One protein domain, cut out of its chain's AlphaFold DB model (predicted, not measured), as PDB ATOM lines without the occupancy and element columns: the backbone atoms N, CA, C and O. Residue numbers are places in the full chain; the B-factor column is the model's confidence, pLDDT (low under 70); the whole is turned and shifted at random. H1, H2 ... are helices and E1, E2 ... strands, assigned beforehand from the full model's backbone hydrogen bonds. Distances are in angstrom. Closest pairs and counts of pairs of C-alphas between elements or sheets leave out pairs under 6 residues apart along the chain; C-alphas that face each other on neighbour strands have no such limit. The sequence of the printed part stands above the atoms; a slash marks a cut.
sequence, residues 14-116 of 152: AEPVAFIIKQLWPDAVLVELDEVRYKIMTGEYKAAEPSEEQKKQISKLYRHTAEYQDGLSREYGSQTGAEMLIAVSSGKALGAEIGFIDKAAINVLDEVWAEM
ATOM      1  N   ALA A  14     -23.416  96.673  54.237       88.19
ATOM      2  CA  ALA A  14     -24.825  97.007  54.135       88.19
ATOM      3  C   ALA A  14     -25.298  97.926  55.284       88.19
ATOM      4  O   ALA A  14     -25.992  98.919  55.065       88.19
ATOM      5  N   GLU A  15     -24.875  97.635  56.512       90.25
ATOM      6  CA  GLU A  15     -25.245  98.422  57.690       90.25
ATOM      7  C   GLU A  15     -24.665  99.855  57.665       90.25
ATOM      8  O   GLU A  15     -25.449 100.798  57.816       90.25
ATOM      9  N   PRO A  16     -23.359 100.076  57.389       92.19
ATOM     10  CA  PRO A  16     -22.814 101.417  57.170       92.19
ATOM     11  C   PRO A  16     -23.554 102.224  56.097       92.19
ATOM     12  O   PRO A  16     -23.855 103.398  56.313       92.19
ATOM     13  N   VAL A  17     -23.886 101.605  54.960       94.06
ATOM     14  CA  VAL A  17     -24.620 102.270  53.871       94.06
ATOM     15  C   VAL A  17     -26.005 102.716  54.343       94.06
ATOM     16  O   VAL A  17     -26.383 103.875  54.155       94.06
ATOM     17  N   ALA A  18     -26.738 101.832  55.024       94.81
ATOM     18  CA  ALA A  18     -28.042 102.158  55.595       94.81
ATOM     19  C   ALA A  18     -27.956 103.304  56.612       94.81
ATOM     20  O   ALA A  18     -28.803 104.201  56.616       94.81
ATOM     21  N   PHE A  19     -26.937 103.279  57.476       95.62
ATOM     22  CA  PHE A  19     -26.702 104.323  58.468       95.62
ATOM     23  C   PHE A  19     -26.460 105.681  57.803       95.62
ATOM     24  O   PHE A  19     -27.114 106.657  58.168       95.62
ATOM     25  N   ILE A  20     -25.585 105.737  56.794       95.62
ATOM     26  CA  ILE A  20     -25.279 106.974  56.064       95.62
ATOM     27  C   ILE A  20     -26.542 107.541  55.407       95.62
ATOM     28  O   ILE A  20     -26.834 108.722  55.576       95.62
ATOM     29  N   ILE A  21     -27.325 106.714  54.709       96.38
ATOM     30  CA  ILE A  21     -28.556 107.161  54.036       96.38
ATOM     31  C   ILE A  21     -29.562 107.726  55.045       96.38
ATOM     32  O   ILE A  21     -30.122 108.799  54.821       96.38
ATOM     33  N   LYS A  22     -29.750 107.054  56.186       95.94
ATOM     34  CA  LYS A  22     -30.642 107.524  57.258       95.94
ATOM     35  C   LYS A  22     -30.180 108.836  57.885       95.94
ATOM     36  O   LYS A  22     -31.019 109.669  58.203       95.94
ATOM     37  N   GLN A  23     -28.873 109.016  58.063       96.75
ATOM     38  CA  GLN A  23     -28.309 110.257  58.598       96.75
ATOM     39  C   GLN A  23     -28.432 111.420  57.610       96.75
ATOM     40  O   GLN A  23     -28.687 112.547  58.025       96.75
ATOM     41  N   LEU A  24     -28.251 111.155  56.314       96.44
ATOM     42  CA  LEU A  24     -28.327 112.186  55.282       96.44
ATOM     43  C   LEU A  24     -29.762 112.607  54.954       96.44
ATOM     44  O   LEU A  24     -29.942 113.742  54.527       96.44
ATOM     45  N   TRP A  25     -30.741 111.709  55.127       96.25
ATOM     46  CA  TRP A  25     -32.145 111.916  54.749       96.25
ATOM     47  C   TRP A  25     -32.282 112.541  53.343       96.25
ATOM     48  O   TRP A  25     -32.733 113.678  53.204       96.25
ATOM     49  N   PRO A  26     -31.811 111.854  52.287       97.31
ATOM     50  CA  PRO A  26     -31.775 112.440  50.954       97.31
ATOM     51  C   PRO A  26     -33.163 112.474  50.305       97.31
ATOM     52  O   PRO A  26     -34.001 111.614  50.569       97.31
ATOM     53  N   ASP A  27     -33.361 113.406  49.370       98.00
ATOM     54  CA  ASP A  27     -34.556 113.438  48.513       98.00
ATOM     55  C   ASP A  27     -34.586 112.261  47.520       98.00
ATOM     56  O   ASP A  27     -35.652 111.782  47.142       98.00
ATOM     57  N   ALA A  28     -33.406 111.773  47.114       97.69
ATOM     58  CA  ALA A  28     -33.251 110.662  46.183       97.69
ATOM     59  C   ALA A  28     -32.021 109.794  46.497       97.69
ATOM     60  O   ALA A  28     -30.982 110.290  46.938       97.69
ATOM     61  N   VAL A  29     -32.120 108.495  46.211       97.50
ATOM     62  CA  VAL A  29     -31.028 107.517  46.268       97.50
ATOM     63  C   VAL A  29     -30.816 106.938  44.873       97.50
ATOM     64  O   VAL A  29     -31.687 106.267  44.321       97.50
ATOM     65  N   LEU A  30     -29.635 107.197  44.312       96.50
ATOM     66  CA  LEU A  30     -29.220 106.697  43.005       96.50
ATOM     67  C   LEU A  30     -28.250 105.531  43.192       96.50
ATOM     68  O   LEU A  30     -27.290 105.652  43.953       96.50
ATOM     69  N   VAL A  31     -28.495 104.416  42.508       94.00
ATOM     70  CA  VAL A  31     -27.701 103.188  42.646       94.00
ATOM     71  C   VAL A  31     -27.180 102.755  41.282       94.00
ATOM     72  O   VAL A  31     -27.932 102.729  40.307       94.00
ATOM     73  N   GLU A  32     -25.894 102.405  41.220       91.81
ATOM     74  CA  GLU A  32     -25.220 101.830  40.047       91.81
ATOM     75  C   GLU A  32     -25.676 100.378  39.829       91.81
ATOM     76  O   GLU A  32     -24.948  99.412  40.028       91.81
ATOM     77  N   LEU A  33     -26.956 100.237  39.502       89.44
ATOM     78  CA  LEU A  33     -27.644  98.983  39.262       89.44
ATOM     79  C   LEU A  33     -28.728  99.245  38.215       89.44
ATOM     80  O   LEU A  33     -29.331 100.315  38.230       89.44
ATOM     81  N   ASP A  34     -28.991  98.289  37.325       88.44
ATOM     82  CA  ASP A  34     -30.121  98.360  36.394       88.44
ATOM     83  C   ASP A  34     -31.356  97.629  36.948       88.44
ATOM     84  O   ASP A  34     -31.265  96.764  37.825       88.44
ATOM     85  N   GLU A  35     -32.533  97.946  36.410       84.62
ATOM     86  CA  GLU A  35     -33.798  97.387  36.893       84.62
ATOM     87  C   GLU A  35     -33.894  95.860  36.806       84.62
ATOM     88  O   GLU A  35     -34.553  95.238  37.644       84.62
ATOM     89  N   VAL A  36     -33.306  95.245  35.775       79.94
ATOM     90  CA  VAL A  36     -33.387  93.791  35.586       79.94
ATOM     91  C   VAL A  36     -32.550  93.107  36.655       79.94
ATOM     92  O   VAL A  36     -33.046  92.183  37.305       79.94
ATOM     93  N   ARG A  37     -31.328  93.597  36.900       81.06
ATOM     94  CA  ARG A  37     -30.500  93.106  38.008       81.06
ATOM     95  C   ARG A  37     -31.189  93.304  39.356       81.06
ATOM     96  O   ARG A  37     -31.260  92.346  40.120       81.06
ATOM     97  N   TYR A  38     -31.779  94.472  39.624       85.25
ATOM     98  CA  TYR A  38     -32.524  94.699  40.869       85.25
ATOM     99  C   TYR A  38     -33.638  93.665  41.078       85.25
ATOM    100  O   TYR A  38     -33.704  93.043  42.136       85.25
ATOM    101  N   LYS A  39     -34.466  93.422  40.054       81.69
ATOM    102  CA  LYS A  39     -35.558  92.433  40.116       81.69
ATOM    103  C   LYS A  39     -35.039  91.013  40.354       81.69
ATOM    104  O   LYS A  39     -35.688  90.237  41.050       81.69
ATOM    105  N   ILE A  40     -33.888  90.658  39.782       77.81
ATOM    106  CA  ILE A  40     -33.238  89.357  40.017       77.81
ATOM    107  C   ILE A  40     -32.777  89.248  41.470       77.81
ATOM    108  O   ILE A  40     -33.086  88.261  42.135       77.81
ATOM    109  N   MET A  41     -32.126  90.287  41.987       78.25
ATOM    110  CA  MET A  41     -31.627  90.323  43.361       78.25
ATOM    111  C   MET A  41     -32.745  90.316  44.414       78.25
ATOM    112  O   MET A  41     -32.570  89.744  45.486       78.25
ATOM    113  N   THR A  42     -33.907  90.913  44.129       80.38
ATOM    114  CA  THR A  42     -35.072  90.868  45.034       80.38
ATOM    115  C   THR A  42     -35.911  89.598  44.891       80.38
ATOM    116  O   THR A  42     -36.866  89.405  45.644       80.38
ATOM    117  N   GLY A  43     -35.588  88.721  43.933       72.12
ATOM    118  CA  GLY A  43     -36.392  87.539  43.615       72.12
ATOM    119  C   GLY A  43     -37.742  87.862  42.959       72.12
ATOM    120  O   GLY A  43     -38.562  86.964  42.751       72.12
ATOM    121  N   GLU A  44     -37.987  89.128  42.610       67.56
ATOM    122  CA  GLU A  44     -39.151  89.561  41.825       67.56
ATOM    123  C   GLU A  44     -39.070  89.059  40.383       67.56
ATOM    124  O   GLU A  44     -40.094  88.798  39.743       67.56
ATOM    125  N   TYR A  45     -37.853  88.842  39.887       63.75
ATOM    126  CA  TYR A  45     -37.598  88.072  38.684       63.75
ATOM    127  C   TYR A  45     -37.780  86.587  39.005       63.75
ATOM    128  O   TYR A  45     -36.834  85.806  39.117       63.75
ATOM    129  N   LYS A  46     -39.039  86.166  39.140       51.06
ATOM    130  CA  LYS A  46     -39.363  84.758  38.914       51.06
ATOM    131  C   LYS A  46     -38.896  84.437  37.498       51.06
ATOM    132  O   LYS A  46     -39.008  85.290  36.619       51.06
ATOM    133  N   ALA A  47     -38.420  83.218  37.262       49.84
ATOM    134  CA  ALA A  47     -38.279  82.656  35.919       49.84
ATOM    135  C   ALA A  47     -39.673  82.509  35.264       49.84
ATOM    136  O   ALA A  47     -40.119  81.421  34.925       49.84
ATOM    137  N   ALA A  48     -40.423  83.606  35.193       38.78
ATOM    138  CA  ALA A  48     -41.650  83.738  34.463       38.78
ATOM    139  C   ALA A  48     -41.227  83.829  33.005       38.78
ATOM    140  O   ALA A  48     -40.353  84.621  32.641       38.78
ATOM    141  N   GLU A  49     -41.818  82.972  32.184       43.22
ATOM    142  CA  GLU A  49     -41.698  83.078  30.742       43.22
ATOM    143  C   GLU A  49     -41.881  84.547  30.331       43.22
ATOM    144  O   GLU A  49     -42.833  85.188  30.788       43.22
ATOM    145  N   PRO A  50     -40.974  85.117  29.519       44.69
ATOM    146  CA  PRO A  50     -41.092  86.512  29.127       44.69
ATOM    147  C   PRO A  50     -42.457  86.735  28.467       44.69
ATOM    148  O   PRO A  50     -42.897  85.920  27.652       44.69
ATOM    149  N   SER A  51     -43.131  87.834  28.803       48.47
ATOM    150  CA  SER A  51     -44.381  88.225  28.136       48.47
ATOM    151  C   SER A  51     -44.171  88.371  26.620       48.47
ATOM    152  O   SER A  51     -43.053  88.600  26.156       48.47
ATOM    153  N   GLU A  52     -45.226  88.243  25.809       48.09
ATOM    154  CA  GLU A  52     -45.131  88.347  24.336       48.09
ATOM    155  C   GLU A  52     -44.538  89.684  23.846       48.09
ATOM    156  O   GLU A  52     -43.900  89.740  22.793       48.09
ATOM    157  N   GLU A  53     -44.668  90.751  24.635       45.84
ATOM    158  CA  GLU A  53     -44.064  92.061  24.369       45.84
ATOM    159  C   GLU A  53     -42.566  92.081  24.706       45.84
ATOM    160  O   GLU A  53     -41.756  92.554  23.904       45.84
ATOM    161  N   GLN A  54     -42.167  91.460  25.820       45.47
ATOM    162  CA  GLN A  54     -40.758  91.251  26.170       45.47
ATOM    163  C   GLN A  54     -40.070  90.321  25.160       45.47
ATOM    164  O   GLN A  54     -38.963  90.605  24.722       45.47
ATOM    165  N   LYS A  55     -40.749  89.277  24.670       45.22
ATOM    166  CA  LYS A  55     -40.272  88.382  23.597       45.22
ATOM    167  C   LYS A  55     -39.988  89.092  22.261       45.22
ATOM    168  O   LYS A  55     -39.275  88.520  21.435       45.22
ATOM    169  N   LYS A  56     -40.562  90.281  22.024       45.06
ATOM    170  CA  LYS A  56     -40.337  91.094  20.812       45.06
ATOM    171  C   LYS A  56     -39.167  92.071  20.941       45.06
ATOM    172  O   LYS A  56     -38.518  92.327  19.933       45.06
ATOM    173  N   GLN A  57     -38.906  92.606  22.136       45.97
ATOM    174  CA  GLN A  57     -37.773  93.514  22.385       45.97
ATOM    175  C   GLN A  57     -36.494  92.774  22.777       45.97
ATOM    176  O   GLN A  57     -35.391  93.254  22.539       45.97
ATOM    177  N   ILE A  58     -36.636  91.582  23.346       44.03
ATOM    178  CA  ILE A  58     -35.516  90.760  23.758       44.03
ATOM    179  C   ILE A  58     -34.987  90.019  22.524       44.03
ATOM    180  O   ILE A  58     -35.600  89.075  22.015       44.03
ATOM    181  N   SER A  59     -33.846  90.501  22.030       47.94
ATOM    182  CA  SER A  59     -33.023  89.916  20.971       47.94
ATOM    183  C   SER A  59     -32.974  88.383  21.056       47.94
ATOM    184  O   SER A  59     -32.957  87.793  22.140       47.94
ATOM    185  N   LYS A  60     -32.902  87.713  19.893       46.16
ATOM    186  CA  LYS A  60     -32.789  86.243  19.739       46.16
ATOM    187  C   LYS A  60     -31.709  85.599  20.634       46.16
ATOM    188  O   LYS A  60     -31.745  84.387  20.821       46.16
ATOM    189  N   LEU A  61     -30.789  86.391  21.186       45.12
ATOM    190  CA  LEU A  61     -29.718  85.996  22.095       45.12
ATOM    191  C   LEU A  61     -30.198  85.597  23.509       45.12
ATOM    192  O   LEU A  61     -29.630  84.683  24.101       45.12
ATOM    193  N   TYR A  62     -31.267  86.201  24.041       49.28
ATOM    194  CA  TYR A  62     -31.695  85.989  25.439       49.28
ATOM    195  C   TYR A  62     -32.720  84.852  25.624       49.28
ATOM    196  O   TYR A  62     -33.140  84.541  26.739       49.28
ATOM    197  N   ARG A  63     -33.176  84.227  24.532       49.09
ATOM    198  CA  ARG A  63     -34.210  83.173  24.568       49.09
ATOM    199  C   ARG A  63     -33.703  81.824  25.112       49.09
ATOM    200  O   ARG A  63     -34.480  80.878  25.185       49.09
ATOM    201  N   HIS A  64     -32.428  81.720  25.499       46.62
ATOM    202  CA  HIS A  64     -31.783  80.452  25.873       46.62
ATOM    203  C   HIS A  64     -31.001  80.466  27.188       46.62
ATOM    204  O   HIS A  64     -30.129  79.629  27.410       46.62
ATOM    205  N   THR A  65     -31.312  81.380  28.096       48.28
ATOM    206  CA  THR A  65     -30.330  81.762  29.108       48.28
ATOM    207  C   THR A  65     -30.807  81.565  30.543       48.28
ATOM    208  O   THR A  65     -30.695  82.459  31.372       48.28
ATOM    209  N   ALA A  66     -31.213  80.334  30.871       50.53
ATOM    210  CA  ALA A  66     -31.160  79.866  32.261       50.53
ATOM    211  C   ALA A  66     -29.737  80.025  32.823       50.53
ATOM    212  O   ALA A  66     -29.568  80.381  33.973       50.53
ATOM    213  N   GLU A  67     -28.707  79.854  31.989       53.31
ATOM    214  CA  GLU A  67     -27.304  79.981  32.396       53.31
ATOM    215  C   GLU A  67     -26.828  81.425  32.583       53.31
ATOM    216  O   GLU A  67     -25.957  81.660  33.408       53.31
ATOM    217  N   TYR A  68     -27.381  82.397  31.851       58.19
ATOM    218  CA  TYR A  68     -27.076  83.812  32.107       58.19
ATOM    219  C   TYR A  68     -27.844  84.303  33.324       58.19
ATOM    220  O   TYR A  68     -27.281  85.016  34.136       58.19
ATOM    221  N   GLN A  69     -29.101  83.880  33.486       59.69
ATOM    222  CA  GLN A  69     -29.872  84.154  34.698       59.69
ATOM    223  C   GLN A  69     -29.219  83.513  35.928       59.69
ATOM    224  O   GLN A  69     -29.116  84.171  36.955       59.69
ATOM    225  N   ASP A  70     -28.724  82.278  35.818       61.38
ATOM    226  CA  ASP A  70     -27.952  81.580  36.855       61.38
ATOM    227  C   ASP A  70     -26.583  82.244  37.065       61.38
ATOM    228  O   ASP A  70     -26.173  82.441  38.197       61.38
ATOM    229  N   GLY A  71     -25.900  82.683  36.005       63.22
ATOM    230  CA  GLY A  71     -24.659  83.457  36.100       63.22
ATOM    231  C   GLY A  71     -24.844  84.771  36.862       63.22
ATOM    232  O   GLY A  71     -24.135  85.011  37.834       63.22
ATOM    233  N   LEU A  72     -25.855  85.561  36.489       64.12
ATOM    234  CA  LEU A  72     -26.228  86.802  37.169       64.12
ATOM    235  C   LEU A  72     -26.671  86.518  38.613       64.12
ATOM    236  O   LEU A  72     -26.248  87.190  39.542       64.12
ATOM    237  N   SER A  73     -27.471  85.475  38.833       63.31
ATOM    238  CA  SER A  73     -27.899  85.081  40.180       63.31
ATOM    239  C   SER A  73     -26.741  84.558  41.032       63.31
ATOM    240  O   SER A  73     -26.792  84.676  42.246       63.31
ATOM    241  N   ARG A  74     -25.683  83.984  40.453       63.34
ATOM    242  CA  ARG A  74     -24.480  83.569  41.195       63.34
ATOM    243  C   ARG A  74     -23.584  84.754  41.522       63.34
ATOM    244  O   ARG A  74     -23.084  84.831  42.640       63.34
ATOM    245  N   GLU A  75     -23.395  85.654  40.562       61.88
ATOM    246  CA  GLU A  75     -22.602  86.875  40.731       61.88
ATOM    247  C   GLU A  75     -23.228  87.808  41.779       61.88
ATOM    248  O   GLU A  75     -22.516  88.308  42.645       61.88
ATOM    249  N   TYR A  76     -24.557  87.956  41.764       60.12
ATOM    250  CA  TYR A  76     -25.296  88.891  42.623       60.12
ATOM    251  C   TYR A  76     -26.152  88.232  43.724       60.12
ATOM    252  O   TYR A  76     -26.828  88.929  44.477       60.12
ATOM    253  N   GLY A  77     -26.189  86.898  43.805       53.00
ATOM    254  CA  GLY A  77     -26.909  86.145  44.847       53.00
ATOM    255  C   GLY A  77     -26.003  85.504  45.902       53.00
ATOM    256  O   GLY A  77     -26.497  85.042  46.930       53.00
ATOM    257  N   SER A  78     -24.678  85.506  45.704       54.44
ATOM    258  CA  SER A  78     -23.743  85.478  46.841       54.44
ATOM    259  C   SER A  78     -23.805  86.854  47.533       54.44
ATOM    260  O   SER A  78     -24.239  87.796  46.894       54.44
ATOM    261  N   GLN A  79     -23.435  87.006  48.811       54.47
ATOM    262  CA  GLN A  79     -23.607  88.239  49.633       54.47
ATOM    263  C   GLN A  79     -23.238  89.598  48.976       54.47
ATOM    264  O   GLN A  79     -23.596  90.656  49.491       54.47
ATOM    265  N   THR A  80     -22.514  89.557  47.868       60.34
ATOM    266  CA  THR A  80     -22.265  90.594  46.868       60.34
ATOM    267  C   THR A  80     -23.544  91.292  46.370       60.34
ATOM    268  O   THR A  80     -24.384  90.684  45.712       60.34
ATOM    269  N   GLY A  81     -23.693  92.591  46.655       73.62
ATOM    270  CA  GLY A  81     -24.834  93.408  46.220       73.62
ATOM    271  C   GLY A  81     -25.869  93.697  47.318       73.62
ATOM    272  O   GLY A  81     -26.829  94.446  47.095       73.62
ATOM    273  N   ALA A  82     -25.668  93.178  48.534       81.00
ATOM    274  CA  ALA A  82     -26.473  93.531  49.705       81.00
ATOM    275  C   ALA A  82     -26.440  95.042  50.006       81.00
ATOM    276  O   ALA A  82     -27.438  95.614  50.440       81.00
ATOM    277  N   GLU A  83     -25.317  95.702  49.724       87.94
ATOM    278  CA  GLU A  83     -25.115  97.146  49.830       87.94
ATOM    279  C   GLU A  83     -26.031  97.952  48.895       87.94
ATOM    280  O   GLU A  83     -26.535  99.010  49.271       87.94
ATOM    281  N   MET A  84     -26.312  97.434  47.700       89.69
ATOM    282  CA  MET A  84     -27.209  98.082  46.745       89.69
ATOM    283  C   MET A  84     -28.667  97.882  47.168       89.69
ATOM    284  O   MET A  84     -29.453  98.830  47.190       89.69
ATOM    285  N   LEU A  85     -29.027  96.663  47.588       90.50
ATOM    286  CA  LEU A  85     -30.374  96.357  48.080       90.50
ATOM    287  C   LEU A  85     -30.727  97.140  49.347       90.50
ATOM    288  O   LEU A  85     -31.846  97.649  49.484       90.50
ATOM    289  N   ILE A  86     -29.780  97.261  50.278       92.62
ATOM    290  CA  ILE A  86     -29.997  98.032  51.499       92.62
ATOM    291  C   ILE A  86     -30.052  99.533  51.208       92.62
ATOM    292  O   ILE A  86     -30.815 100.234  51.870       92.62
ATOM    293  N   ALA A  87     -29.312 100.027  50.207       94.38
ATOM    294  CA  ALA A  87     -29.403 101.420  49.786       94.38
ATOM    295  C   ALA A  87     -30.804 101.738  49.255       94.38
ATOM    296  O   ALA A  87     -31.452 102.672  49.736       94.38
ATOM    297  N   VAL A  88     -31.311 100.901  48.342       95.19
ATOM    298  CA  VAL A  88     -32.670 101.037  47.800       95.19
ATOM    299  C   VAL A  88     -33.719 100.940  48.907       95.19
ATOM    300  O   VAL A  88     -34.609 101.783  48.985       95.19
ATOM    301  N   SER A  89     -33.639  99.931  49.778       94.94
ATOM    302  CA  SER A  89     -34.646  99.748  50.834       94.94
ATOM    303  C   SER A  89     -34.593 100.844  51.902       94.94
ATOM    304  O   SER A  89     -35.648 101.297  52.346       94.94
ATOM    305  N   SER A  90     -33.403 101.338  52.261       96.00
ATOM    306  CA  SER A  90     -33.243 102.467  53.188       96.00
ATOM    307  C   SER A  90     -33.795 103.761  52.598       96.00
ATOM    308  O   SER A  90     -34.504 104.477  53.297       96.00
ATOM    309  N   GLY A  91     -33.537 104.037  51.315       96.94
ATOM    310  CA  GLY A  91     -34.131 105.178  50.614       96.94
ATOM    311  C   GLY A  91     -35.659 105.095  50.577       96.94
ATOM    312  O   GLY A  91     -36.336 106.030  51.005       96.94
ATOM    313  N   LYS A  92     -36.208 103.935  50.183       96.12
ATOM    314  CA  LYS A  92     -37.663 103.688  50.173       96.12
ATOM    315  C   LYS A  92     -38.293 103.903  51.550       96.12
ATOM    316  O   LYS A  92     -39.357 104.505  51.641       96.12
ATOM    317  N   ALA A  93     -37.639 103.442  52.619       96.62
ATOM    318  CA  ALA A  93     -38.128 103.602  53.990       96.62
ATOM    319  C   ALA A  93     -38.192 105.070  54.453       96.62
ATOM    320  O   ALA A  93     -38.988 105.390  55.333       96.62
ATOM    321  N   LEU A  94     -37.380 105.951  53.865       96.75
ATOM    322  CA  LEU A  94     -37.381 107.394  54.137       96.75
ATOM    323  C   LEU A  94     -38.300 108.181  53.188       96.75
ATOM    324  O   LEU A  94     -38.452 109.387  53.355       96.75
ATOM    325  N   GLY A  95     -38.911 107.516  52.201       96.75
ATOM    326  CA  GLY A  95     -39.702 108.167  51.157       96.75
ATOM    327  C   GLY A  95     -38.866 108.856  50.074       96.75
ATOM    328  O   GLY A  95     -39.405 109.686  49.348       96.75
ATOM    329  N   ALA A  96     -37.576 108.526  49.962       97.56
ATOM    330  CA  ALA A  96     -36.703 109.055  48.920       97.56
ATOM    331  C   ALA A  96     -37.035 108.446  47.546       97.56
ATOM    332  O   ALA A  96     -37.399 107.268  47.443       97.56
ATOM    333  N   GLU A  97     -36.851 109.227  46.484       97.69
ATOM    334  CA  GLU A  97     -36.933 108.738  45.107       97.69
ATOM    335  C   GLU A  97     -35.788 107.756  44.817       97.69
ATOM    336  O   GLU A  97     -34.653 107.976  45.233       97.69
ATOM    337  N   ILE A  98     -36.060 106.657  44.109       97.38
ATOM    338  CA  ILE A  98     -35.038 105.656  43.770       97.38
ATOM    339  C   ILE A  98     -34.721 105.727  42.283       97.38
ATOM    340  O   ILE A  98     -35.611 105.527  41.458       97.38
ATOM    341  N   GLY A  99     -33.447 105.940  41.952       95.94
ATOM    342  CA  GLY A  99     -32.955 105.932  40.576       95.94
ATOM    343  C   GLY A  99     -31.954 104.808  40.316       95.94
ATOM    344  O   GLY A  99     -30.961 104.668  41.027       95.94
ATOM    345  N   PHE A 100     -32.198 104.033  39.261       94.69
ATOM    346  CA  PHE A 100     -31.271 103.040  38.719       94.69
ATOM    347  C   PHE A 100     -30.463 103.694  37.599       94.69
ATOM    348  O   PHE A 100     -31.032 104.070  36.574       94.69
ATOM    349  N   ILE A 101     -29.165 103.907  37.820       94.31
ATOM    350  CA  ILE A 101     -28.334 104.738  36.930       94.31
ATOM    351  C   ILE A 101     -27.354 103.941  36.064       94.31
ATOM    352  O   ILE A 101     -26.639 104.542  35.265       94.31
ATOM    353  N   ASP A 102     -27.317 102.612  36.194       90.88
ATOM    354  CA  ASP A 102     -26.495 101.779  35.314       90.88
ATOM    355  C   ASP A 102     -27.216 101.471  33.992       90.88
ATOM    356  O   ASP A 102     -28.450 101.409  33.910       90.88
ATOM    357  N   LYS A 103     -26.435 101.264  32.929       86.88
ATOM    358  CA  LYS A 103     -26.967 100.801  31.651       86.88
ATOM    359  C   LYS A 103     -27.495  99.381  31.813       86.88
ATOM    360  O   LYS A 103     -26.888  98.538  32.465       86.88
ATOM    361  N   ALA A 104     -28.591  99.085  31.118       82.62
ATOM    362  CA  ALA A 104     -29.083  97.720  31.030       82.62
ATOM    363  C   ALA A 104     -27.982  96.811  30.458       82.62
ATOM    364  O   ALA A 104     -27.605  96.947  29.291       82.62
ATOM    365  N   ALA A 105     -27.498  95.868  31.270       79.38
ATOM    366  CA  ALA A 105     -26.422  94.953  30.888       79.38
ATOM    367  C   ALA A 105     -26.740  94.184  29.596       79.38
ATOM    368  O   ALA A 105     -25.860  93.919  28.784       79.38
ATOM    369  N   ILE A 106     -28.025  93.881  29.383       73.75
ATOM    370  CA  ILE A 106     -28.535  93.230  28.171       73.75
ATOM    371  C   ILE A 106     -28.227  94.069  26.930       73.75
ATOM    372  O   ILE A 106     -27.706  93.543  25.955       73.75
ATOM    373  N   ASN A 107     -28.492  95.374  26.988       79.88
ATOM    374  CA  ASN A 107     -28.262  96.268  25.858       79.88
ATOM    375  C   ASN A 107     -26.765  96.394  25.562       79.88
ATOM    376  O   ASN A 107     -26.375  96.383  24.399       79.88
ATOM    377  N   VAL A 108     -25.933  96.460  26.607       83.38
ATOM    378  CA  VAL A 108     -24.470  96.483  26.460       83.38
ATOM    379  C   VAL A 108     -23.978  95.195  25.798       83.38
ATOM    380  O   VAL A 108     -23.159  95.244  24.884       83.38
ATOM    381  N   LEU A 109     -24.493  94.036  26.212       78.75
ATOM    382  CA  LEU A 109     -24.123  92.759  25.608       78.75
ATOM    383  C   LEU A 109     -24.589  92.650  24.150       78.75
ATOM    384  O   LEU A 109     -23.843  92.144  23.315       78.75
ATOM    385  N   ASP A 110     -25.796  93.125  23.841       79.81
ATOM    386  CA  ASP A 110     -26.321  93.156  22.473       79.81
ATOM    387  C   ASP A 110     -25.484  94.077  21.570       79.81
ATOM    388  O   ASP A 110     -25.194  93.707  20.431       79.81
ATOM    389  N   GLU A 111     -25.044  95.233  22.076       83.44
ATOM    390  CA  GLU A 111     -24.146  96.163  21.376       83.44
ATOM    391  C   GLU A 111     -22.785  95.509  21.104       83.44
ATOM    392  O   GLU A 111     -22.370  95.401  19.946       83.44
ATOM    393  N   VAL A 112     -22.152  94.942  22.138       85.12
ATOM    394  CA  VAL A 112     -20.884  94.205  22.006       85.12
ATOM    395  C   VAL A 112     -21.018  93.057  21.007       85.12
ATOM    396  O   VAL A 112     -20.139  92.841  20.171       85.12
ATOM    397  N   TRP A 113     -22.126  92.316  21.052       82.06
ATOM    398  CA  TRP A 113     -22.378  91.245  20.098       82.06
ATOM    399  C   TRP A 113     -22.521  91.789  18.677       82.06
ATOM    400  O   TRP A 113     -21.921  91.233  17.755       82.06
ATOM    401  N   ALA A 114     -23.291  92.862  18.487       84.94
ATOM    402  CA  ALA A 114     -23.546  93.482  17.191       84.94
ATOM    403  C   ALA A 114     -22.264  94.002  16.523       84.94
ATOM    404  O   ALA A 114     -22.097  93.801  15.317       84.94
ATOM    405  N   GLU A 115     -21.339  94.568  17.294       90.12
ATOM    406  CA  GLU A 115     -20.056  95.074  16.794       90.12
ATOM    407  C   GLU A 115     -19.024  93.965  16.528       90.12
ATOM    408  O   GLU A 115     -18.111  94.132  15.718       90.12
ATOM    409  N   MET A 116     -19.185  92.797  17.156       87.12
ATOM    410  CA  MET A 116     -18.221  91.703  17.061       87.12
ATOM    411  C   MET A 116     -18.160  91.081  15.645       87.12
ATOM    412  O   MET A 116     -19.190  90.638  15.119       87.12
TER     413      MET A 116
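Overview. This is residues 14 to 116 of the 152 residues of an uncharacterized protein of Methanomassiliicoccales archaeon RumEn M2 (UniProt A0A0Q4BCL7). One end of this elongated model is well packed: helices H1 and H5 lie side by side, and H5 covers a short pair of parallel strands, E1 and E2. The rest spreads loosely from there, with H2 in the middle, H4 meeting it nearly at a right angle, and H3 and H6 at the other end, where neither touches any helix. The printed part has 103 residues with six named helices and two named strands, in the order H1 E1 H2 H3 H4 H5 E2 H6; the sheet's order is E1, E2, parallel, and the class is mostly helix. The whole is only just loose, close to compact, with a radius of gyration of the C-alphas of 15.7 A and spans of 46 by 28 by 24 A.

Arrangement. H1, residues 14 to 24, touches H5, residues 82 to 94, with 19 pairs of C-alphas within 8 A. Their closest C-alphas are those of Ala 14 and Glu 83, 4.3 A apart, and they run the same way at a shallow tilt of 31 degrees. E1, residues 28 to 31, is the parallel neighbour of E2, residues 97 to 100, with 18 degrees between their directions. Across this pair N 29 and O 97 are 2.8 A apart and N 99 and O 29 are 3.0 A apart, both within hydrogen-bond range. The closest C-alphas of H5 and E1 are those of Gly 91 and Val 29, 5.8 A apart; those of H5 and E2 are Val 88 and Ile 98, 6.6 A apart. H2, residues 35 to 41, touches H4, residues 66 to 77, about perpendicular at 74 degrees; H4 touches H2 with residues 72 to 77 alone, and the closest C-alphas are those of Met 41 and Gly 77, 6.5 A apart. H2 and H5 are close but not clearly touching, with the C-alphas of Tyr 38 and Leu 85 closest at 7.7 A. H3, residues 54 to 57, touches no helix, and H6, residues 105 to 115, touches no helix; H3 and H6 are apart, and H2 and H6 are only just apart, their closest C-alphas being 8.4 A from each other. E1, then H2, H3, H4 and H5, then E2 form a strand-helix-strand unit, two parallel neighbour strands with helices between them in the chain. In H1, H2, H4, H5 and H6 every O i to N i+4 pair is within hydrogen-bond range; H3 is too short for such a pair, and its one O i to N i+3 pair is within range.

Along the chain. H1 begins with C-alpha 14 at (-24.825, 97.007, 54.135) and is 15.6 A long. E1 measures 10.0 A, H2 9.8 A and H3 5.3 A from first to last C-alpha. H4 is 14.7 A long. H5, the longest helix with 13 residues, spans 18.2 A from C-alpha 82 at (-26.473, 93.531, 49.705) to C-alpha 94. E2 measures 10.3 A, and H6, 15.5 A long, ends with C-alpha 115 at (-20.056, 95.074, 16.794).

Size, cuts and confidence. The two C-alphas farthest apart are those of Gln 23 and Met 116, 46.6 A. The printed part has no cut. The link from H2 to H3, residues 42 to 53, is long; the link from H3 to H4 is short, and the other five are tight. The mean pLDDT of the printed part is 76.2, and residues 44 to 80 are under 70; H3 has a mean of 45 and H4 of 59.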